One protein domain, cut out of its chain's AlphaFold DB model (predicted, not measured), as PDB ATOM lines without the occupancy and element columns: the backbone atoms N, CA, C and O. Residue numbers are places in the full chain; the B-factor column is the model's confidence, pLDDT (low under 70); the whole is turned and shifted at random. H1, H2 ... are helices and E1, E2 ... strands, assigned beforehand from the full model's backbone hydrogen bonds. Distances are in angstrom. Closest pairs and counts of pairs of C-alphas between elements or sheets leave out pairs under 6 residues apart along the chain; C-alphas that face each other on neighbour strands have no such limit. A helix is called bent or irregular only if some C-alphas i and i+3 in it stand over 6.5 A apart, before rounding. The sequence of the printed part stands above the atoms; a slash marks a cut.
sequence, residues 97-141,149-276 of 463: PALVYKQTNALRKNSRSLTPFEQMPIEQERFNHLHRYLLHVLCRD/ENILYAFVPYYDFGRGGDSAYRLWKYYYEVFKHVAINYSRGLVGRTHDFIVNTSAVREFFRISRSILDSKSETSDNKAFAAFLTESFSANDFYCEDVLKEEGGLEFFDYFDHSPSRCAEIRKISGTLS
ATOM      1  N   PRO A  97     168.060 217.801 109.034       66.12
ATOM      2  CA  PRO A  97     168.982 217.210 109.990       66.12
ATOM      3  C   PRO A  97     168.212 216.421 111.060       66.12
ATOM      4  O   PRO A  97     167.185 216.872 111.578       66.12
ATOM      5  N   ALA A  98     168.698 215.224 111.387       67.31
ATOM      6  CA  ALA A  98     168.206 214.456 112.524       67.31
ATOM      7  C   ALA A  98     168.899 214.953 113.800       67.31
ATOM      8  O   ALA A  98     170.127 214.887 113.908       67.31
ATOM      9  N   LEU A  99     168.108 215.462 114.744       67.75
ATOM     10  CA  LEU A  99     168.581 216.067 115.987       67.75
ATOM     11  C   LEU A  99     168.008 215.304 117.176       67.75
ATOM     12  O   LEU A  99     166.828 214.954 117.177       67.75
ATOM     13  N   VAL A 100     168.834 215.084 118.196       64.19
ATOM     14  CA  VAL A 100     168.420 214.477 119.463       64.19
ATOM     15  C   VAL A 100     168.691 215.475 120.579       64.19
ATOM     16  O   VAL A 100     169.824 215.927 120.742       64.19
ATOM     17  N   TYR A 101     167.675 215.819 121.375       65.94
ATOM     18  CA  TYR A 101     167.915 216.585 122.597       65.94
ATOM     19  C   TYR A 101     168.770 215.769 123.563       65.94
ATOM     20  O   TYR A 101     168.392 214.666 123.967       65.94
ATOM     21  N   LYS A 102     169.887 216.344 124.008       62.72
ATOM     22  CA  LYS A 102     170.552 215.877 125.217       62.72
ATOM     23  C   LYS A 102     169.685 216.337 126.374       62.72
ATOM     24  O   LYS A 102     169.698 217.506 126.736       62.72
ATOM     25  N   GLN A 103     168.925 215.425 126.976       54.03
ATOM     26  CA  GLN A 103     168.393 215.688 128.309       54.03
ATOM     27  C   GLN A 103     169.582 215.859 129.261       54.03
ATOM     28  O   GLN A 103     170.107 214.895 129.811       54.03
ATOM     29  N   THR A 104     170.039 217.093 129.456       46.41
ATOM     30  CA  THR A 104     170.853 217.430 130.616       46.41
ATOM     31  C   THR A 104     169.954 217.275 131.827       46.41
ATOM     32  O   THR A 104     168.914 217.928 131.907       46.41
ATOM     33  N   ASN A 105     170.326 216.362 132.727       41.91
ATOM     34  CA  ASN A 105     169.614 216.058 133.967       41.91
ATOM     35  C   ASN A 105     168.937 217.303 134.559       41.91
ATOM     36  O   ASN A 105     169.594 218.305 134.844       41.91
ATOM     37  N   ALA A 106     167.618 217.211 134.728       40.41
ATOM     38  CA  ALA A 106     166.683 218.259 135.123       40.41
ATOM     39  C   ALA A 106     166.884 218.787 136.564       40.41
ATOM     40  O   ALA A 106     165.960 218.788 137.376       40.41
ATOM     41  N   LEU A 107     168.090 219.250 136.901       43.84
ATOM     42  CA  LEU A 107     168.417 219.850 138.198       43.84
ATOM     43  C   LEU A 107     168.411 221.385 138.184       43.84
ATOM     44  O   LEU A 107     168.419 221.995 139.249       43.84
ATOM     45  N   ARG A 108     168.296 222.040 137.019       46.81
ATOM     46  CA  ARG A 108     168.001 223.482 136.938       46.81
ATOM     47  C   ARG A 108     166.533 223.699 136.576       46.81
ATOM     48  O   ARG A 108     166.208 223.961 135.427       46.81
ATOM     49  N   LYS A 109     165.644 223.637 137.575       47.16
ATOM     50  CA  LYS A 109     164.186 223.865 137.431       47.16
ATOM     51  C   LYS A 109     163.781 225.225 136.823       47.16
ATOM     52  O   LYS A 109     162.610 225.397 136.516       47.16
ATOM     53  N   ASN A 110     164.722 226.151 136.616       49.19
ATOM     54  CA  ASN A 110     164.446 227.516 136.157       49.19
ATOM     55  C   ASN A 110     165.153 227.899 134.843       49.19
ATOM     56  O   ASN A 110     165.094 229.061 134.461       49.19
ATOM     57  N   SER A 111     165.844 226.979 134.161       48.53
ATOM     58  CA  SER A 111     166.496 227.314 132.887       48.53
ATOM     59  C   SER A 111     165.586 226.956 131.711       48.53
ATOM     60  O   SER A 111     165.197 225.800 131.571       48.53
ATOM     61  N   ARG A 112     165.243 227.952 130.881       54.00
ATOM     62  CA  ARG A 112     164.558 227.772 129.585       54.00
ATOM     63  C   ARG A 112     165.502 227.308 128.467       54.00
ATOM     64  O   ARG A 112     165.035 227.072 127.358       54.00
ATOM     65  N   SER A 113     166.796 227.163 128.759       52.53
ATOM     66  CA  SER A 113     167.806 226.739 127.793       52.53
ATOM     67  C   SER A 113     167.461 225.350 127.255       52.53
ATOM     68  O   SER A 113     167.416 224.362 127.990       52.53
ATOM     69  N   LEU A 114     167.190 225.300 125.950       59.56
ATOM     70  CA  LEU A 114     166.990 224.064 125.191       59.56
ATOM     71  C   LEU A 114     168.310 223.589 124.554       59.56
ATOM     72  O   LEU A 114     168.331 222.673 123.738       59.56
ATOM     73  N   THR A 115     169.430 224.183 124.956       56.38
ATOM     74  CA  THR A 115     170.784 223.760 124.618       56.38
ATOM     75  C   THR A 115     171.273 222.785 125.693       56.38
ATOM     76  O   THR A 115     171.649 223.201 126.786       56.38
ATOM     77  N   PRO A 116     171.273 221.469 125.417       59.44
ATOM     78  CA  PRO A 116     171.913 220.970 124.207       59.44
ATOM     79  C   PRO A 116     171.054 220.004 123.377       59.44
ATOM     80  O   PRO A 116     170.390 219.103 123.885       59.44
ATOM     81  N   PHE A 117     171.182 220.105 122.060       64.69
ATOM     82  CA  PHE A 117     170.838 219.051 121.107       64.69
ATOM     83  C   PHE A 117     172.113 218.610 120.377       64.69
ATOM     84  O   PHE A 117     173.038 219.402 120.201       64.69
ATOM     85  N   GLU A 118     172.176 217.343 119.979       59.06
ATOM     86  CA  GLU A 118     173.249 216.786 119.155       59.06
ATOM     87  C   GLU A 118     172.682 216.402 117.788       59.06
ATOM     88  O   GLU A 118     171.648 215.731 117.699       59.06
ATOM     89  N   GLN A 119     173.349 216.840 116.719       55.28
ATOM     90  CA  GLN A 119     173.058 216.356 115.376       55.28
ATOM     91  C   GLN A 119     173.699 214.990 115.176       55.28
ATOM     92  O   GLN A 119     174.850 214.773 115.550       55.28
ATOM     93  N   MET A 120     172.969 214.063 114.556       53.59
ATOM     94  CA  MET A 120     173.546 212.764 114.230       53.59
ATOM     95  C   MET A 120     174.738 212.938 113.263       53.59
ATOM     96  O   MET A 120     174.571 213.590 112.227       53.59
ATOM     97  N   PRO A 121     175.910 212.318 113.526       50.12
ATOM     98  CA  PRO A 121     177.146 212.551 112.766       50.12
ATOM     99  C   PRO A 121     177.027 212.387 111.240       50.12
ATOM    100  O   PRO A 121     177.671 213.100 110.481       50.12
ATOM    101  N   ILE A 122     176.162 211.480 110.774       48.50
ATOM    102  CA  ILE A 122     175.941 211.175 109.345       48.50
ATOM    103  C   ILE A 122     175.264 212.336 108.578       48.50
ATOM    104  O   ILE A 122     175.329 212.391 107.346       48.50
ATOM    105  N   GLU A 123     174.611 213.260 109.287       57.00
ATOM    106  CA  GLU A 123     173.797 214.333 108.705       57.00
ATOM    107  C   GLU A 123     174.468 215.715 108.792       57.00
ATOM    108  O   GLU A 123     174.023 216.639 108.113       57.00
ATOM    109  N   GLN A 124     175.522 215.873 109.600       58.72
ATOM    110  CA  GLN A 124     176.211 217.153 109.826       58.72
ATOM    111  C   GLN A 124     176.770 217.737 108.522       58.72
ATOM    112  O   GLN A 124     176.507 218.876 108.147       58.72
ATOM    113  N   GLU A 125     177.457 216.913 107.742       58.94
ATOM    114  CA  GLU A 125     178.047 217.359 106.481       58.94
ATOM    115  C   GLU A 125     177.007 217.590 105.379       58.94
ATOM    116  O   GLU A 125     177.217 218.424 104.501       58.94
ATOM    117  N   ARG A 126     175.851 216.912 105.437       62.38
ATOM    118  CA  ARG A 126     174.770 217.102 104.456       62.38
ATOM    119  C   ARG A 126     174.172 218.501 104.545       62.38
ATOM    120  O   ARG A 126     173.941 219.127 103.514       62.38
ATOM    121  N   PHE A 127     173.996 219.009 105.763       61.22
ATOM    122  CA  PHE A 127     173.540 220.378 105.992       61.22
ATOM    123  C   PHE A 127     174.581 221.408 105.514       61.22
ATOM    124  O   PHE A 127     174.235 222.366 104.826       61.22
ATOM    125  N   ASN A 128     175.871 221.165 105.770       62.16
ATOM    126  CA  ASN A 128     176.955 222.013 105.251       62.16
ATOM    127  C   ASN A 128     176.933 222.098 103.718       62.16
ATOM    128  O   ASN A 128     177.151 223.162 103.131       62.16
ATOM    129  N   HIS A 129     176.685 220.969 103.052       63.03
ATOM    130  CA  HIS A 129     176.621 220.904 101.593       63.03
ATOM    131  C   HIS A 129     175.444 221.686 101.038       63.03
ATOM    132  O   HIS A 129     175.614 222.400 100.055       63.03
ATOM    133  N   LEU A 130     174.292 221.610 101.694       62.94
ATOM    134  CA  LEU A 130     173.128 222.406 101.350       62.94
ATOM    135  C   LEU A 130     173.423 223.911 101.411       62.94
ATOM    136  O   LEU A 130     173.117 224.623 100.460       62.94
ATOM    137  N   HIS A 131     174.067 224.392 102.477       62.47
ATOM    138  CA  HIS A 131     174.432 225.807 102.607       62.47
ATOM    139  C   HIS A 131     175.346 226.286 101.476       62.47
ATOM    140  O   HIS A 131     175.079 227.294 100.819       62.47
ATOM    141  N   ARG A 132     176.410 225.522 101.211       61.16
ATOM    142  CA  ARG A 132     177.346 225.798 100.112       61.16
ATOM    143  C   ARG A 132     176.657 225.731  98.749       61.16
ATOM    144  O   ARG A 132     176.980 226.500  97.846       61.16
ATOM    145  N   TYR A 133     175.692 224.829  98.605       63.53
ATOM    146  CA  TYR A 133     174.935 224.636  97.378       63.53
ATOM    147  C   TYR A 133     173.961 225.784  97.105       63.53
ATOM    148  O   TYR A 133     173.935 226.306  95.992       63.53
ATOM    149  N   LEU A 134     173.212 226.227  98.119       59.22
ATOM    150  CA  LEU A 134     172.342 227.399  98.024       59.22
ATOM    151  C   LEU A 134     173.142 228.625  97.594       59.22
ATOM    152  O   LEU A 134     172.730 229.304  96.662       59.22
ATOM    153  N   LEU A 135     174.314 228.869  98.187       58.81
ATOM    154  CA  LEU A 135     175.203 229.939  97.731       58.81
ATOM    155  C   LEU A 135     175.547 229.803  96.253       58.81
ATOM    156  O   LEU A 135     175.335 230.735  95.485       58.81
ATOM    157  N   HIS A 136     176.050 228.642  95.841       60.06
ATOM    158  CA  HIS A 136     176.508 228.456  94.470       60.06
ATOM    159  C   HIS A 136     175.382 228.626  93.438       60.06
ATOM    160  O   HIS A 136     175.594 229.212  92.376       60.06
ATOM    161  N   VAL A 137     174.180 228.136  93.748       58.34
ATOM    162  CA  VAL A 137     173.025 228.184  92.843       58.34
ATOM    163  C   VAL A 137     172.363 229.556  92.832       58.34
ATOM    164  O   VAL A 137     172.043 230.073  91.765       58.34
ATOM    165  N   LEU A 138     172.183 230.182  93.995       54.78
ATOM    166  CA  LEU A 138     171.515 231.482  94.104       54.78
ATOM    167  C   LEU A 138     172.384 232.642  93.612       54.78
ATOM    168  O   LEU A 138     171.849 233.704  93.288       54.78
ATOM    169  N   CYS A 139     173.701 232.436  93.542       53.53
ATOM    170  CA  CYS A 139     174.646 233.386  92.961       53.53
ATOM    171  C   CYS A 139     174.822 233.220  91.436       53.53
ATOM    172  O   CYS A 139     175.544 234.013  90.832       53.53
ATOM    173  N   ARG A 140     174.186 232.220  90.801       55.53
ATOM    174  CA  ARG A 140     174.155 232.032  89.335       55.53
ATOM    175  C   ARG A 140     172.880 232.619  88.700       55.53
ATOM    176  O   ARG A 140     172.019 233.149  89.393       55.53
ATOM    177  N   ASP A 141     172.824 232.594  87.364       54.81
ATOM    178  CA  ASP A 141     171.856 233.274  86.484       54.81
ATOM    179  C   ASP A 141     170.386 233.287  86.986       54.81
ATOM    180  O   ASP A 141     169.853 232.348  87.582       54.81
ATOM    181  N   GLU A 149     163.852 227.614  92.695       58.66
ATOM    182  CA  GLU A 149     162.848 228.021  93.668       58.66
ATOM    183  C   GLU A 149     161.630 227.097  93.559       58.66
ATOM    184  O   GLU A 149     161.321 226.393  94.517       58.66
ATOM    185  N   ASN A 150     160.997 226.998  92.387       60.44
ATOM    186  CA  ASN A 150     159.825 226.136  92.180       60.44
ATOM    187  C   ASN A 150     160.083 224.661  92.518       60.44
ATOM    188  O   ASN A 150     159.201 223.969  93.017       60.44
ATOM    189  N   ILE A 151     161.298 224.196  92.265       59.44
ATOM    190  CA  ILE A 151     161.815 222.865  92.580       59.44
ATOM    191  C   ILE A 151     161.854 222.650  94.094       59.44
ATOM    192  O   ILE A 151     161.213 221.724  94.589       59.44
ATOM    193  N   LEU A 152     162.530 223.530  94.839       57.19
ATOM    194  CA  LEU A 152     162.557 223.502  96.302       57.19
ATOM    195  C   LEU A 152     161.126 223.598  96.854       57.19
ATOM    196  O   LEU A 152     160.722 222.752  97.648       57.19
ATOM    197  N   TYR A 153     160.306 224.530  96.357       58.00
ATOM    198  CA  TYR A 153     158.899 224.686  96.746       58.00
ATOM    199  C   TYR A 153     158.042 223.445  96.464       58.00
ATOM    200  O   TYR A 153     157.157 223.133  97.258       58.00
ATOM    201  N   ALA A 154     158.292 222.733  95.366       57.91
ATOM    202  CA  ALA A 154     157.584 221.506  95.013       57.91
ATOM    203  C   ALA A 154     158.059 220.291  95.819       57.91
ATOM    204  O   ALA A 154     157.348 219.292  95.865       57.91
ATOM    205  N   PHE A 155     159.238 220.345  96.443       56.94
ATOM    206  CA  PHE A 155     159.777 219.243  97.243       56.94
ATOM    207  C   PHE A 155     159.360 219.268  98.689       56.94
ATOM    208  O   PHE A 155     159.133 218.214  99.281       56.94
ATOM    209  N   VAL A 156     159.279 220.474  99.229       52.38
ATOM    210  CA  VAL A 156     159.035 220.731 100.638       52.38
ATOM    211  C   VAL A 156     157.749 219.915 101.022       52.38
ATOM    212  O   VAL A 156     157.859 219.080 101.924       52.38
ATOM    213  N   PRO A 157     156.612 219.914 100.287       46.38
ATOM    214  CA  PRO A 157     155.382 219.248 100.746       46.38
ATOM    215  C   PRO A 157     155.389 217.709 100.723       46.38
ATOM    216  O   PRO A 157     154.522 217.097 101.338       46.38
ATOM    217  N   TYR A 158     156.303 217.076  99.978       48.16
ATOM    218  CA  TYR A 158     156.297 215.620  99.740       48.16
ATOM    219  C   TYR A 158     157.228 214.843 100.669       48.16
ATOM    220  O   TYR A 158     157.323 213.617 100.574       48.16
ATOM    221  N   TYR A 159     157.914 215.544 101.562       46.72
ATOM    222  CA  TYR A 159     158.711 214.920 102.596       46.72
ATOM    223  C   TYR A 159     157.887 214.733 103.865       46.72
ATOM    224  O   TYR A 159     157.622 215.678 104.605       46.72
ATOM    225  N   ASP A 160     157.566 213.475 104.151       43.28
ATOM    226  CA  ASP A 160     157.225 213.014 105.494       43.28
ATOM    227  C   ASP A 160     158.507 213.089 106.348       43.28
ATOM    228  O   ASP A 160     159.257 212.121 106.498       43.28
ATOM    229  N   PHE A 161     158.857 214.299 106.800       43.19
ATOM    230  CA  PHE A 161     160.016 214.593 107.654       43.19
ATOM    231  C   PHE A 161     159.791 214.061 109.081       43.19
ATOM    232  O   PHE A 161     159.822 214.805 110.063       43.19
ATOM    233  N   GLY A 162     159.556 212.754 109.204       45.62
ATOM    234  CA  GLY A 162     159.169 212.113 110.455       45.62
ATOM    235  C   GLY A 162     157.842 212.647 111.006       45.62
ATOM    236  O   GLY A 162     157.170 213.467 110.394       45.62
ATOM    237  N   ARG A 163     157.465 212.188 112.205       45.06
ATOM    238  CA  ARG A 163     156.220 212.562 112.905       45.06
ATOM    239  C   ARG A 163     156.220 214.021 113.413       45.06
ATOM    240  O   ARG A 163     155.993 214.259 114.597       45.06
ATOM    241  N   GLY A 164     156.525 214.994 112.559       51.03
ATOM    242  CA  GLY A 164     156.441 216.422 112.855       51.03
ATOM    243  C   GLY A 164     155.222 217.039 112.174       51.03
ATOM    244  O   GLY A 164     154.989 216.795 110.996       51.03
ATOM    245  N   GLY A 165     154.427 217.827 112.905       58.34
ATOM    246  CA  GLY A 165     153.304 218.568 112.322       58.34
ATOM    247  C   GLY A 165     153.728 219.585 111.247       58.34
ATOM    248  O   GLY A 165     154.902 219.942 111.133       58.34
ATOM    249  N   ASP A 166     152.742 220.095 110.499       73.19
ATOM    250  CA  ASP A 166     152.864 221.075 109.397       73.19
ATOM    251  C   ASP A 166     153.751 222.301 109.736       73.19
ATOM    252  O   ASP A 166     154.403 222.884 108.872       73.19
ATOM    253  N   SER A 167     153.857 222.666 111.016       76.06
ATOM    254  CA  SER A 167     154.671 223.786 111.501       76.06
ATOM    255  C   SER A 167     156.180 223.604 111.280       76.06
ATOM    256  O   SER A 167     156.828 224.518 110.777       76.06
ATOM    257  N   ALA A 168     156.763 222.446 111.616       73.00
ATOM    258  CA  ALA A 168     158.213 222.218 111.477       73.00
ATOM    259  C   ALA A 168     158.639 222.203 110.003       73.00
ATOM    260  O   ALA A 168     159.713 222.673 109.622       73.00
ATOM    261  N   TYR A 169     157.742 221.695 109.168       72.38
ATOM    262  CA  TYR A 169     157.861 221.703 107.727       72.38
ATOM    263  C   TYR A 169     157.903 223.134 107.159       72.38
ATOM    264  O   TYR A 169     158.837 223.506 106.441       72.38
ATOM    265  N   ARG A 170     156.927 223.969 107.537       79.44
ATOM    266  CA  ARG A 170     156.918 225.388 107.165       79.44
ATOM    267  C   ARG A 170     158.150 226.111 107.698       79.44
ATOM    268  O   ARG A 170     158.714 226.925 106.978       79.44
ATOM    269  N   LEU A 171     158.612 225.792 108.907       84.75
ATOM    270  CA  LEU A 171     159.804 226.424 109.462       84.75
ATOM    271  C   LEU A 171     161.038 226.199 108.584       84.75
ATOM    272  O   LEU A 171     161.744 227.151 108.256       84.75
ATOM    273  N   TRP A 172     161.265 224.953 108.161       82.12
ATOM    274  CA  TRP A 172     162.382 224.603 107.285       82.12
ATOM    275  C   TRP A 172     162.331 225.372 105.964       82.12
ATOM    276  O   TRP A 172     163.332 225.924 105.515       82.12
ATOM    277  N   LYS A 173     161.135 225.484 105.380       78.38
ATOM    278  CA  LYS A 173     160.889 226.287 104.179       78.38
ATOM    279  C   LYS A 173     161.303 227.748 104.360       78.38
ATOM    280  O   LYS A 173     161.980 228.301 103.501       78.38
ATOM    281  N   TYR A 174     160.874 228.382 105.449       84.50
ATOM    282  CA  TYR A 174     161.187 229.790 105.676       84.50
ATOM    283  C   TYR A 174     162.663 230.000 105.995       84.50
ATOM    284  O   TYR A 174     163.237 230.959 105.493       84.50
ATOM    285  N   TYR A 175     163.303 229.069 106.705       84.69
ATOM    286  CA  TYR A 175     164.752 229.084 106.903       84.69
ATOM    287  C   TYR A 175     165.507 229.171 105.568       84.69
ATOM    288  O   TYR A 175     166.368 230.032 105.405       84.69
ATOM    289  N   TYR A 176     165.127 228.358 104.577       77.56
ATOM    290  CA  TYR A 176     165.714 228.426 103.236       77.56
ATOM    291  C   TYR A 176     165.560 229.784 102.562       77.56
ATOM    292  O   TYR A 176     166.522 230.296 101.995       77.56
ATOM    293  N   GLU A 177     164.357 230.357 102.592       76.62
ATOM    294  CA  GLU A 177     164.108 231.654 101.962       76.62
ATOM    295  C   GLU A 177     164.924 232.756 102.631       76.62
ATOM    296  O   GLU A 177     165.578 233.541 101.946       76.62
ATOM    297  N   VAL A 178     164.973 232.766 103.964       82.50
ATOM    298  CA  VAL A 178     165.806 233.703 104.721       82.50
ATOM    299  C   VAL A 178     167.276 233.569 104.325       82.50
ATOM    300  O   VAL A 178     167.900 234.554 103.929       82.50
ATOM    301  N   PHE A 179     167.821 232.352 104.341       77.75
ATOM    302  CA  PHE A 179     169.222 232.118 103.985       77.75
ATOM    303  C   PHE A 179     169.542 232.458 102.539       77.75
ATOM    304  O   PHE A 179     170.632 232.938 102.236       77.75
ATOM    305  N   LYS A 180     168.584 232.275 101.638       75.56
ATOM    306  CA  LYS A 180     168.695 232.732 100.260       75.56
ATOM    307  C   LYS A 180     168.831 234.247 100.182       75.56
ATOM    308  O   LYS A 180     169.706 234.736  99.467       75.56
ATOM    309  N   HIS A 181     168.002 234.991 100.911       75.62
ATOM    310  CA  HIS A 181     168.117 236.445 100.978       75.62
ATOM    311  C   HIS A 181     169.478 236.873 101.543       75.62
ATOM    312  O   HIS A 181     170.123 237.739 100.949       75.62
ATOM    313  N   VAL A 182     169.958 236.226 102.609       78.94
ATOM    314  CA  VAL A 182     171.301 236.461 103.175       78.94
ATOM    315  C   VAL A 182     172.384 236.213 102.116       78.94
ATOM    316  O   VAL A 182     173.150 237.117 101.788       78.94
ATOM    317  N   ALA A 183     172.392 235.027 101.504       73.44
ATOM    318  CA  ALA A 183     173.353 234.609 100.484       73.44
ATOM    319  C   ALA A 183     173.425 235.574  99.290       73.44
ATOM    320  O   ALA A 183     174.512 235.964  98.864       73.44
ATOM    321  N   ILE A 184     172.273 235.994  98.757       71.94
ATOM    322  CA  ILE A 184     172.215 236.934  97.630       71.94
ATOM    323  C   ILE A 184     172.833 238.268  98.017       71.94
ATOM    324  O   ILE A 184     173.628 238.820  97.254       71.94
ATOM    325  N   ASN A 185     172.477 238.804  99.179       73.62
ATOM    326  CA  ASN A 185     173.030 240.079  99.595       73.62
ATOM    327  C   ASN A 185     174.535 239.982  99.856       73.62
ATOM    328  O   ASN A 185     175.268 240.882  99.458       73.62
ATOM    329  N   TYR A 186     175.003 238.867 100.415       72.25
ATOM    330  CA  TYR A 186     176.422 238.603 100.657       72.25
ATOM    331  C   TYR A 186     177.211 238.531  99.354       72.25
ATOM    332  O   TYR A 186     178.259 239.157  99.228       72.25
ATOM    333  N   SER A 187     176.671 237.844  98.345       65.81
ATOM    334  CA  SER A 187     177.281 237.773  97.011       65.81
ATOM    335  C   SER A 187     177.418 239.140  96.338       65.81
ATOM    336  O   SER A 187     178.309 239.356  95.518       65.81
ATOM    337  N   ARG A 188     176.535 240.073  96.705       68.38
ATOM    338  CA  ARG A 188     176.535 241.460  96.244       68.38
ATOM    339  C   ARG A 188     177.258 242.392  97.214       68.38
ATOM    340  O   ARG A 188     177.286 243.579  96.957       68.38
ATOM    341  N   GLY A 189     177.778 241.897  98.333       63.66
ATOM    342  CA  GLY A 189     178.335 242.696  99.421       63.66
ATOM    343  C   GLY A 189     177.373 243.695 100.077       63.66
ATOM    344  O   GLY A 189     177.804 244.577 100.803       63.66
ATOM    345  N   LEU A 190     176.058 243.607  99.882       65.56
ATOM    346  CA  LEU A 190     175.098 244.622 100.346       65.56
ATOM    347  C   LEU A 190     174.781 244.539 101.853       65.56
ATOM    348  O   LEU A 190     173.651 244.804 102.260       65.56
ATOM    349  N   VAL A 191     175.742 244.160 102.698       59.19
ATOM    350  CA  VAL A 191     175.488 243.726 104.081       59.19
ATOM    351  C   VAL A 191     174.958 244.833 104.998       59.19
ATOM    352  O   VAL A 191     174.048 244.574 105.775       59.19
ATOM    353  N   GLY A 192     175.383 246.090 104.836       58.41
ATOM    354  CA  GLY A 192     174.778 247.212 105.578       58.41
ATOM    355  C   GLY A 192     173.281 247.381 105.290       58.41
ATOM    356  O   GLY A 192     172.472 247.480 106.203       58.41
ATOM    357  N   ARG A 193     172.869 247.257 104.020       61.88
ATOM    358  CA  ARG A 193     171.440 247.229 103.654       61.88
ATOM    359  C   ARG A 193     170.763 245.906 104.020       61.88
ATOM    360  O   ARG A 193     169.543 245.807 103.984       61.88
ATOM    361  N   THR A 194     171.541 244.865 104.309       62.97
ATOM    362  CA  THR A 194     171.034 243.508 104.531       62.97
ATOM    363  C   THR A 194     170.280 243.406 105.835       62.97
ATOM    364  O   THR A 194     169.287 242.698 105.843       62.97
ATOM    365  N   HIS A 195     170.659 244.148 106.877       69.00
ATOM    366  CA  HIS A 195     169.845 244.242 108.087       69.00
ATOM    367  C   HIS A 195     168.413 244.690 107.749       69.00
ATOM    368  O   HIS A 195     167.473 243.904 107.867       69.00
ATOM    369  N   ASP A 196     168.259 245.889 107.183       68.56
ATOM    370  CA  ASP A 196     166.945 246.448 106.844       68.56
ATOM    371  C   ASP A 196     166.193 245.600 105.813       68.56
ATOM    372  O   ASP A 196     164.975 245.433 105.902       68.56
ATOM    373  N   PHE A 197     166.895 245.027 104.831       69.25
ATOM    374  CA  PHE A 197     166.273 244.137 103.852       69.25
ATOM    375  C   PHE A 197     165.809 242.821 104.477       69.25
ATOM    376  O   PHE A 197     164.720 242.354 104.140       69.25
ATOM    377  N   ILE A 198     166.593 242.217 105.373       72.38
ATOM    378  CA  ILE A 198     166.229 240.976 106.061       72.38
ATOM    379  C   ILE A 198     165.039 241.242 106.985       72.38
ATOM    380  O   ILE A 198     164.015 240.584 106.820       72.38
ATOM    381  N   VAL A 199     165.106 242.234 107.878       73.50
ATOM    382  CA  VAL A 199     164.006 242.582 108.807       73.50
ATOM    383  C   VAL A 199     162.693 242.846 108.050       73.50
ATOM    384  O   VAL A 199     161.610 242.398 108.436       73.50
ATOM    385  N   ASN A 200     162.767 243.495 106.884       74.94
ATOM    386  CA  ASN A 200     161.582 243.773 106.071       74.94
ATOM    387  C   ASN A 200     161.094 242.607 105.198       74.94
ATOM    388  O   ASN A 200     160.056 242.720 104.537       74.94
ATOM    389  N   THR A 201     161.788 241.470 105.201       80.44
ATOM    390  CA  THR A 201     161.401 240.303 104.410       80.44
ATOM    391  C   THR A 201     160.322 239.498 105.137       80.44
ATOM    392  O   THR A 201     160.522 238.992 106.239       80.44
ATOM    393  N   SER A 202     159.171 239.290 104.488       84.38
ATOM    394  CA  SER A 202     158.057 238.512 105.056       84.38
ATOM    395  C   SER A 202     158.454 237.091 105.471       84.38
ATOM    396  O   SER A 202     157.939 236.577 106.462       84.38
ATOM    397  N   ALA A 203     159.399 236.471 104.759       83.69
ATOM    398  CA  ALA A 203     159.938 235.158 105.099       83.69
ATOM    399  C   ALA A 203     160.672 235.136 106.450       83.69
ATOM    400  O   ALA A 203     160.584 234.136 107.155       83.69
ATOM    401  N   VAL A 204     161.349 236.225 106.827       85.38
ATOM    402  CA  VAL A 204     162.080 236.345 108.100       85.38
ATOM    403  C   VAL A 204     161.103 236.427 109.262       85.38
ATOM    404  O   VAL A 204     161.193 235.645 110.208       85.38
ATOM    405  N   ARG A 205     160.099 237.299 109.148       86.38
ATOM    406  CA  ARG A 205     159.047 237.418 110.168       86.38
ATOM    407  C   ARG A 205     158.311 236.100 110.363       86.38
ATOM    408  O   ARG A 205     158.049 235.678 111.484       86.38
ATOM    409  N   GLU A 206     158.003 235.423 109.263       88.19
ATOM    410  CA  GLU A 206     157.294 234.152 109.296       88.19
ATOM    411  C   GLU A 206     158.165 233.009 109.845       88.19
ATOM    412  O   GLU A 206     157.667 232.197 110.625       88.19
ATOM    413  N   PHE A 207     159.467 232.991 109.530       90.31
ATOM    414  CA  PHE A 207     160.449 232.097 110.152       90.31
ATOM    415  C   PHE A 207     160.415 232.233 111.680       90.31
ATOM    416  O   PHE A 207     160.156 231.248 112.375       90.31
ATOM    417  N   PHE A 208     160.572 233.450 112.212       89.88
ATOM    418  CA  PHE A 208     160.573 233.664 113.662       89.88
ATOM    419  C   PHE A 208     159.214 233.406 114.309       89.88
ATOM    420  O   PHE A 208     159.154 232.807 115.384       89.88
ATOM    421  N   ARG A 209     158.112 233.776 113.645       89.31
ATOM    422  CA  ARG A 209     156.754 233.497 114.126       89.31
ATOM    423  C   ARG A 209     156.519 231.995 114.299       89.31
ATOM    424  O   ARG A 209     155.968 231.574 115.318       89.31
ATOM    425  N   ILE A 210     156.935 231.184 113.323       89.19
ATOM    426  CA  ILE A 210     156.786 229.725 113.386       89.19
ATOM    427  C   ILE A 210     157.749 229.127 114.414       89.19
ATOM    428  O   ILE A 210     157.306 228.304 115.215       89.19
ATOM    429  N   SER A 211     159.018 229.558 114.451       89.94
ATOM    430  CA  SER A 211     159.971 229.117 115.481       89.94
ATOM    431  C   SER A 211     159.404 229.348 116.877       89.94
ATOM    432  O   SER A 211     159.358 228.416 117.677       89.94
ATOM    433  N   ARG A 212     158.885 230.554 117.152       88.50
ATOM    434  CA  ARG A 212     158.276 230.899 118.444       88.50
ATOM    435  C   ARG A 212     157.105 229.984 118.766       88.50
ATOM    436  O   ARG A 212     157.063 229.381 119.834       88.50
ATOM    437  N   SER A 213     156.198 229.816 117.805       89.12
ATOM    438  CA  SER A 213     155.043 228.934 117.963       89.12
ATOM    439  C   SER A 213     155.445 227.499 118.308       89.12
ATOM    440  O   SER A 213     154.734 226.852 119.074       89.12
ATOM    441  N   ILE A 214     156.547 226.985 117.752       87.62
ATOM    442  CA  ILE A 214     157.027 225.629 118.040       87.62
ATOM    443  C   ILE A 214     157.668 225.554 119.431       87.62
ATOM    444  O   ILE A 214     157.371 224.634 120.196       87.62
ATOM    445  N   LEU A 215     158.525 226.519 119.774       86.81
ATOM    446  CA  LEU A 215     159.266 226.540 121.039       86.81
ATOM    447  C   LEU A 215     158.328 226.704 122.247       86.81
ATOM    448  O   LEU A 215     158.425 225.937 123.214       86.81
ATOM    449  N   ASP A 216     157.357 227.616 122.145       86.56
ATOM    450  CA  ASP A 216     156.399 227.930 123.214       86.56
ATOM    451  C   ASP A 216     155.311 226.855 123.380       86.56
ATOM    452  O   ASP A 216     154.710 226.710 124.451       86.56
ATOM    453  N   SER A 217     155.034 226.073 122.331       84.94
ATOM    454  CA  SER A 217     153.943 225.100 122.350       84.94
ATOM    455  C   SER A 217     154.218 223.947 123.311       84.94
ATOM    456  O   SER A 217     155.228 223.250 123.226       84.94
ATOM    457  N   LYS A 218     153.278 223.667 124.216       84.00
ATOM    458  CA  LYS A 218     153.359 222.500 125.114       84.00
ATOM    459  C   LYS A 218     153.045 221.175 124.412       84.00
ATOM    460  O   LYS A 218     153.403 220.132 124.944       84.00
ATOM    461  N   SER A 219     152.360 221.214 123.267       83.94
ATOM    462  CA  SER A 219     151.929 220.024 122.523       83.94
ATOM    463  C   SER A 219     152.904 219.599 121.425       83.94
ATOM    464  O   SER A 219     152.720 218.536 120.839       83.94
ATOM    465  N   GLU A 220     153.915 220.417 121.124       83.44
ATOM    466  CA  GLU A 220     154.941 220.072 120.142       83.44
ATOM    467  C   GLU A 220     155.899 219.003 120.665       83.44
ATOM    468  O   GLU A 220     156.207 218.926 121.858       83.44
ATOM    469  N   THR A 221     156.388 218.177 119.744       81.38
ATOM    470  CA  THR A 221     157.333 217.103 120.055       81.38
ATOM    471  C   THR A 221     158.700 217.670 120.442       81.38
ATOM    472  O   THR A 221     159.083 218.768 120.028       81.38
ATOM    473  N   SER A 222     159.474 216.895 121.208       79.06
ATOM    474  CA  SER A 222     160.883 217.195 121.487       79.06
ATOM    475  C   SER A 222     161.665 217.452 120.199       79.06
ATOM    476  O   SER A 222     162.409 218.418 120.105       79.06
ATOM    477  N   ASP A 223     161.447 216.645 119.170       78.00
ATOM    478  CA  ASP A 223     162.228 216.720 117.938       78.00
ATOM    479  C   ASP A 223     161.933 218.009 117.161       78.00
ATOM    480  O   ASP A 223     162.851 218.642 116.641       78.00
ATOM    481  N   ASN A 224     160.668 218.445 117.123       81.25
ATOM    482  CA  ASN A 224     160.286 219.702 116.477       81.25
ATOM    483  C   ASN A 224     160.886 220.912 117.193       81.25
ATOM    484  O   ASN A 224     161.354 221.841 116.539       81.25
ATOM    485  N   LYS A 225     160.913 220.888 118.528       82.81
ATOM    486  CA  LYS A 225     161.547 221.946 119.318       82.81
ATOM    487  C   LYS A 225     163.059 221.974 119.121       82.81
ATOM    488  O   LYS A 225     163.606 223.057 118.927       82.81
ATOM    489  N   ALA A 226     163.718 220.811 119.097       80.56
ATOM    490  CA  ALA A 226     165.159 220.719 118.846       80.56
ATOM    491  C   ALA A 226     165.497 221.282 117.471       80.56
ATOM    492  O   ALA A 226     166.449 222.037 117.313       80.56
ATOM    493  N   PHE A 227     164.666 220.951 116.487       82.56
ATOM    494  CA  PHE A 227     164.802 221.453 115.137       82.56
ATOM    495  C   PHE A 227     164.593 222.962 115.038       82.56
ATOM    496  O   PHE A 227     165.425 223.642 114.444       82.56
ATOM    497  N   ALA A 228     163.548 223.504 115.668       86.50
ATOM    498  CA  ALA A 228     163.337 224.946 115.695       86.50
ATOM    499  C   ALA A 228     164.498 225.687 116.370       86.50
ATOM    500  O   ALA A 228     164.986 226.676 115.825       86.50
ATOM    501  N   ALA A 229     164.986 225.162 117.496       86.00
ATOM    502  CA  ALA A 229     166.135 225.720 118.194       86.00
ATOM    503  C   ALA A 229     167.397 225.699 117.326       86.00
ATOM    504  O   ALA A 229     168.039 226.730 117.150       86.00
ATOM    505  N   PHE A 230     167.707 224.560 116.705       86.25
ATOM    506  CA  PHE A 230     168.862 224.430 115.824       86.25
ATOM    507  C   PHE A 230     168.824 225.386 114.637       86.25
ATOM    508  O   PHE A 230     169.844 225.992 114.322       86.25
ATOM    509  N   LEU A 231     167.676 225.537 113.972       87.56
ATOM    510  CA  LEU A 231     167.568 226.459 112.843       87.56
ATOM    511  C   LEU A 231     167.748 227.912 113.281       87.56
ATOM    512  O   LEU A 231     168.438 228.674 112.609       87.56
ATOM    513  N   THR A 232     167.168 228.305 114.414       89.00
ATOM    514  CA  THR A 232     167.340 229.659 114.950       89.00
ATOM    515  C   THR A 232     168.783 229.921 115.405       89.00
ATOM    516  O   THR A 232     169.344 230.973 115.083       89.00
ATOM    517  N   GLU A 233     169.425 228.966 116.079       88.44
ATOM    518  CA  GLU A 233     170.851 229.046 116.420       88.44
ATOM    519  C   GLU A 233     171.717 229.099 115.160       88.44
ATOM    520  O   GLU A 233     172.628 229.910 115.081       88.44
ATOM    521  N   SER A 234     171.404 228.302 114.136       87.50
ATOM    522  CA  SER A 234     172.140 228.302 112.865       87.50
ATOM    523  C   SER A 234     172.009 229.624 112.118       87.50
ATOM    524  O   SER A 234     172.969 230.054 111.487       87.50
ATOM    525  N   PHE A 235     170.841 230.269 112.190       88.19
ATOM    526  CA  PHE A 235     170.641 231.610 111.651       88.19
ATOM    527  C   PHE A 235     171.522 232.632 112.375       88.19
ATOM    528  O   PHE A 235     172.332 233.293 111.735       88.19
ATOM    529  N   SER A 236     171.440 232.711 113.706       88.25
ATOM    530  CA  SER A 236     172.225 233.692 114.473       88.25
ATOM    531  C   SER A 236     173.732 233.416 114.476       88.25
ATOM    532  O   SER A 236     174.527 234.347 114.516       88.25
ATOM    533  N   ALA A 237     174.153 232.154 114.377       88.00
ATOM    534  CA  ALA A 237     175.564 231.785 114.334       88.00
ATOM    535  C   ALA A 237     176.256 232.156 113.010       88.00
ATOM    536  O   ALA A 237     177.492 232.131 112.967       88.00
ATOM    537  N   ASN A 238     175.496 232.483 111.954       85.31
ATOM    538  CA  ASN A 238     176.038 232.822 110.639       85.31
ATOM    539  C   ASN A 238     176.901 234.092 110.679       85.31
ATOM    540  O   ASN A 238     178.006 234.095 110.137       85.31
ATOM    541  N   ASP A 239     176.418 235.138 111.353       87.06
ATOM    542  CA  ASP A 239     177.063 236.447 111.484       87.06
ATOM    543  C   ASP A 239     176.290 237.346 112.469       87.06
ATOM    544  O   ASP A 239     175.163 237.041 112.864       87.06
ATOM    545  N   PHE A 240     176.886 238.480 112.847       86.81
ATOM    546  CA  PHE A 240     176.279 239.392 113.817       86.81
ATOM    547  C   PHE A 240     175.056 240.169 113.291       86.81
ATOM    548  O   PHE A 240     174.265 240.623 114.112       86.81
ATOM    549  N   TYR A 241     174.836 240.297 111.974       86.06
ATOM    550  CA  TYR A 241     173.592 240.892 111.454       86.06
ATOM    551  C   TYR A 241     172.425 239.941 111.627       86.06
ATOM    552  O   TYR A 241     171.344 240.365 112.014       86.06
ATOM    553  N   CYS A 242     172.631 238.650 111.366       87.00
ATOM    554  CA  CYS A 242     171.616 237.639 111.638       87.00
ATOM    555  C   CYS A 242     171.317 237.552 113.143       87.00
ATOM    556  O   CYS A 242     170.165 237.375 113.539       87.00
ATOM    557  N   GLU A 243     172.331 237.723 113.994       87.62
ATOM    558  CA  GLU A 243     172.137 237.868 115.439       87.62
ATOM    559  C   GLU A 243     171.289 239.106 115.791       87.62
ATOM    560  O   GLU A 243     170.364 239.001 116.593       87.62
ATOM    561  N   ASP A 244     171.559 240.263 115.182       86.44
ATOM    562  CA  ASP A 244     170.813 241.503 115.435       86.44
ATOM    563  C   ASP A 244     169.369 241.436 114.925       86.44
ATOM    564  O   ASP A 244     168.443 241.770 115.664       86.44
ATOM    565  N   VAL A 245     169.152 240.878 113.733       86.31
ATOM    566  CA  VAL A 245     167.814 240.573 113.201       86.31
ATOM    567  C   VAL A 245     167.052 239.676 114.176       86.31
ATOM    568  O   VAL A 245     165.863 239.879 114.418       86.31
ATOM    569  N   LEU A 246     167.725 238.678 114.756       85.94
ATOM    570  CA  LEU A 246     167.111 237.822 115.761       85.94
ATOM    571  C   LEU A 246     166.743 238.608 117.036       85.94
ATOM    572  O   LEU A 246     165.696 238.328 117.619       85.94
ATOM    573  N   LYS A 247     167.543 239.593 117.467       84.69
ATOM    574  CA  LYS A 247     167.205 240.473 118.610       84.69
ATOM    575  C   LYS A 247     165.967 241.304 118.331       84.69
ATOM    576  O   LYS A 247     165.101 241.403 119.200       84.69
ATOM    577  N   GLU A 248     165.886 241.872 117.136       85.00
ATOM    578  CA  GLU A 248     164.798 242.763 116.749       85.00
ATOM    579  C   GLU A 248     163.482 242.002 116.521       85.00
ATOM    580  O   GLU A 248     162.476 242.295 117.167       85.00
ATOM    581  N   GLU A 249     163.488 240.974 115.669       83.69
ATOM    582  CA  GLU A 249     162.277 240.234 115.276       83.69
ATOM    583  C   GLU A 249     161.908 239.125 116.278       83.69
ATOM    584  O   GLU A 249     160.734 238.865 116.579       83.69
ATOM    585  N   GLY A 250     162.918 238.452 116.834       73.56
ATOM    586  CA  GLY A 250     162.744 237.401 117.837       73.56
ATOM    587  C   GLY A 250     162.370 237.945 119.217       73.56
ATOM    588  O   GLY A 250     161.704 237.239 119.980       73.56
ATOM    589  N   GLY A 251     162.712 239.199 119.519       78.75
ATOM    590  CA  GLY A 251     162.540 239.805 120.837       78.75
ATOM    591  C   GLY A 251     163.509 239.242 121.884       78.75
ATOM    592  O   GLY A 251     164.079 238.163 121.733       78.75
ATOM    593  N   LEU A 252     163.678 239.963 122.996       72.56
ATOM    594  CA  LEU A 252     164.633 239.585 124.050       72.56
ATOM    595  C   LEU A 252     164.333 238.212 124.674       72.56
ATOM    596  O   LEU A 252     165.254 237.483 125.016       72.56
ATOM    597  N   GLU A 253     163.061 237.818 124.751       72.00
ATOM    598  CA  GLU A 253     162.655 236.509 125.283       72.00
ATOM    599  C   GLU A 253     163.124 235.332 124.409       72.00
ATOM    600  O   GLU A 253     163.201 234.204 124.893       72.00
ATOM    601  N   PHE A 254     163.466 235.570 123.133       72.69
ATOM    602  CA  PHE A 254     164.053 234.537 122.273       72.69
ATOM    603  C   PHE A 254     165.472 234.169 122.700       72.69
ATOM    604  O   PHE A 254     165.860 233.011 122.568       72.69
ATOM    605  N   PHE A 255     166.228 235.129 123.238       72.00
ATOM    606  CA  PHE A 255     167.604 234.912 123.688       72.00
ATOM    607  C   PHE A 255     167.671 234.015 124.924       72.00
ATOM    608  O   PHE A 255     168.677 233.347 125.139       72.00
ATOM    609  N   ASP A 256     166.583 233.915 125.692       74.81
ATOM    610  CA  ASP A 256     166.509 233.011 126.843       74.81
ATOM    611  C   ASP A 256     166.478 231.525 126.438       74.81
ATOM    612  O   ASP A 256     166.720 230.649 127.277       74.81
ATOM    613  N   TYR A 257     166.163 231.218 125.173       71.56
ATOM    614  CA  TYR A 257     166.114 229.843 124.675       71.56
ATOM    615  C   TYR A 257     167.485 229.281 124.297       71.56
ATOM    616  O   TYR A 257     167.651 228.055 124.325       71.56
ATOM    617  N   PHE A 258     168.456 230.139 123.968       80.56
ATOM    618  CA  PHE A 258     169.691 229.728 123.298       80.56
ATOM    619  C   PHE A 258     170.942 230.220 124.016       80.56
ATOM    620  O   PHE A 258     170.960 231.253 124.682       80.56
ATOM    621  N   ASP A 259     172.027 229.469 123.846       80.44
ATOM    622  CA  ASP A 259     173.354 229.932 124.232       80.44
ATOM    623  C   ASP A 259     174.005 230.627 123.029       80.44
ATOM    624  O   ASP A 259     174.347 229.986 122.039       80.44
ATOM    625  N   HIS A 260     174.171 231.945 123.125       78.19
ATOM    626  CA  HIS A 260     174.825 232.769 122.105       78.19
ATOM    627  C   HIS A 260     176.323 232.970 122.377       78.19
ATOM    628  O   HIS A 260     176.950 233.857 121.797       78.19
ATOM    629  N   SER A 261     176.917 232.174 123.274       82.81
ATOM    630  CA  SER A 261     178.351 232.232 123.526       82.81
ATOM    631  C   SER A 261     179.147 231.993 122.234       82.81
ATOM    632  O   SER A 261     178.748 231.171 121.399       82.81
ATOM    633  N   PRO A 262     180.311 232.649 122.055       81.12
ATOM    634  CA  PRO A 262     181.140 232.435 120.871       81.12
ATOM    635  C   PRO A 262     181.487 230.961 120.639       81.12
ATOM    636  O   PRO A 262     181.468 230.491 119.499       81.12
ATOM    637  N   SER A 263     181.713 230.209 121.721       82.06
ATOM    638  CA  SER A 263     181.954 228.765 121.700       82.06
ATOM    639  C   SER A 263     180.781 227.982 121.110       82.06
ATOM    640  O   SER A 263     180.996 227.117 120.257       82.06
ATOM    641  N   ARG A 264     179.542 228.291 121.515       84.25
ATOM    642  CA  ARG A 264     178.346 227.623 120.991       84.25
ATOM    643  C   ARG A 264     178.092 227.993 119.536       84.25
ATOM    644  O   ARG A 264     177.872 227.109 118.714       84.25
ATOM    645  N   CYS A 265     178.201 229.270 119.189       83.12
ATOM    646  CA  CYS A 265     178.083 229.709 117.802       83.12
ATOM    647  C   CYS A 265     179.147 229.043 116.908       83.12
ATOM    648  O   CYS A 265     178.843 228.636 115.790       83.12
ATOM    649  N   ALA A 266     180.377 228.859 117.402       81.38
ATOM    650  CA  ALA A 266     181.424 228.130 116.687       81.38
ATOM    651  C   ALA A 266     181.099 226.637 116.513       81.38
ATOM    652  O   ALA A 266     181.368 226.075 115.452       81.38
ATOM    653  N   GLU A 267     180.511 225.987 117.520       82.38
ATOM    654  CA  GLU A 267     180.011 224.612 117.408       82.38
ATOM    655  C   GLU A 267     178.917 224.514 116.339       82.38
ATOM    656  O   GLU A 267     179.014 223.687 115.433       82.38
ATOM    657  N   ILE A 268     177.928 225.409 116.385       83.25
ATOM    658  CA  ILE A 268     176.846 225.458 115.402       83.25
ATOM    659  C   ILE A 268     177.395 225.686 113.997       83.25
ATOM    660  O   ILE A 268     177.027 224.943 113.100       83.25
ATOM    661  N   ARG A 269     178.343 226.606 113.794       81.50
ATOM    662  CA  ARG A 269     178.988 226.824 112.485       81.50
ATOM    663  C   ARG A 269     179.723 225.596 111.953       81.50
ATOM    664  O   ARG A 269     179.699 225.343 110.753       81.50
ATOM    665  N   LYS A 270     180.355 224.795 112.818       76.38
ATOM    666  CA  LYS A 270     180.948 223.508 112.401       76.38
ATOM    667  C   LYS A 270     179.881 222.512 111.936       76.38
ATOM    668  O   LYS A 270     180.182 221.601 111.164       76.38
ATOM    669  N   ILE A 271     178.658 222.654 112.440       74.31
ATOM    670  CA  ILE A 271     177.535 221.757 112.179       74.31
ATOM    671  C   ILE A 271     176.714 222.178 110.960       74.31
ATOM    672  O   ILE A 271     176.363 221.326 110.151       74.31
ATOM    673  N   SER A 272     176.381 223.463 110.864       73.94
ATOM    674  CA  SER A 272     175.542 224.044 109.819       73.94
ATOM    675  C   SER A 272     176.350 224.543 108.623       73.94
ATOM    676  O   SER A 272     175.817 224.714 107.523       73.94
ATOM    677  N   GLY A 273     177.647 224.760 108.827       71.88
ATOM    678  CA  GLY A 273     178.553 225.287 107.832       71.88
ATOM    679  C   GLY A 273     178.502 226.804 107.827       71.88
ATOM    680  O   GLY A 273     177.623 227.438 108.407       71.88
ATOM    681  N   THR A 274     179.477 227.395 107.156       68.62
ATOM    682  CA  THR A 274     179.606 228.842 107.038       68.62
ATOM    683  C   THR A 274     179.532 229.235 105.578       68.62
ATOM    684  O   THR A 274     180.067 228.552 104.696       68.62
ATOM    685  N   LEU A 275     178.845 230.343 105.306       69.88
ATOM    686  CA  LEU A 275     178.911 230.970 103.996       69.88
ATOM    687  C   LEU A 275     180.343 231.484 103.830       69.88
ATOM    688  O   LEU A 275     180.631 232.526 104.381       69.88
ATOM    689  N   SER A 276     181.259 230.789 103.164       71.62
ATOM    690  CA  SER A 276     182.653 231.258 103.076       71.62
ATOM    691  C   SER A 276     182.838 232.288 101.957       71.62
ATOM    692  O   SER A 276     182.117 232.245 100.958       71.62
TER     693      SER A 276
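This is residues 97 to 141 and 149 to 276 of the 463 residues of an uncharacterized protein of Schizopora paradoxa (UniProt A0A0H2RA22). Three helices, H3, H5 and H6, form an up-and-down bundle at the core, each running against the one before it; H4 and H7, side by side, pack where H3 and H6 end and H5 begins. H1 packs with residues 134 to 138 on the last part of H3, and with residues 124 to 131 it meets the end of H9, which packs on the last part of H6, while H2 packs on the first part of H3. The small antiparallel hairpin E1-E2 lies by residues 222 to 230 of H6, and residues 105 to 110 of its loop stick out. The 173 printed residues, mostly helix by class, run E1, E2, then H1 to H9; the whole is compact, with a radius of gyration of the C-alphas of 15.6 A and spans of 52 by 35 by 28 A.

E1, residues 99 to 101, and E2, residues 117 to 119, form an antiparallel hairpin, with N 100 and O 118 2.9 A apart, within hydrogen-bond range. H1, residues 121 to 138, is irregular: C-alphas 122 and 125 are 7.1 A apart. H2, residues 149 to 158, is only just irregular, with C-alphas 154 and 157 6.54 A apart. H3, residues 166 to 187, is the hub, touching five helices. With its residues 180 to 184 alone it touches H1, closest at the C-alphas of Leu 135 and Ala 183, 5.7 A. H2 and H3 form a helical hairpin, closest at the C-alphas of Val 156 and Lys 173, 6.8 A. H4, residues 191 to 199, forms another with H3, at a shallow tilt of 23 degrees. H5, residues 202 to 216, touches H3 at a steep tilt of 41 degrees, opposite ways; their closest C-alphas, of Tyr 174 and Phe 207, are 5.1 A apart. H6, residues 222 to 236, forms a helical hairpin with H5, closest at the C-alphas of Ser 211 and Ala 228, 5.4 A. H6 touches H3 at a shallow tilt of 13 degrees, the same way, closest at the C-alphas of Ala 168 and Asn 224, 6.0 A. The closest C-alphas of E1 and H6, of Tyr 101 and Ala 226, are 6.2 A apart. H7, residues 240 to 250, touches H4, closest at the C-alphas of His 195 and Tyr 241, 6.0 A. H8, residues 252 to 255, only just touches H7, only at the corner, with 3 pairs of C-alphas within 8 A. H9, residues 262 to 272, touches H1 about perpendicular at 80 degrees, closest at the C-alphas of Asn 128 and Ser 272, 5.2 A. Every O i to N i+4 pair is within hydrogen-bond range in H3, H5, H6, H7 and H9, against 12 of 14 in H1, 4 of 6 in H2 and 3 of 5 in H4; H8 is too short for such a pair.

E1 begins at C-alpha 99, (168.581, 216.067, 115.987). H1 is 27.2 A long, H3 32.1 A, H5 21.1 A and H6 21.2 A. H9 ends at C-alpha 272, (175.542, 224.044, 109.819).

The C-alphas farthest apart, of Leu 107 and Asp 141, are 53.5 A apart. Residues 142 to 148 are not printed, and C-alphas 141 and 149 are 12.7 A apart across this cut. The link from E1 to E2 is long. Mean pLDDT of the printed part is 71.0; residues 97 to 141, 149 to 165, 187 to 197 and 274 to 275 are under 70.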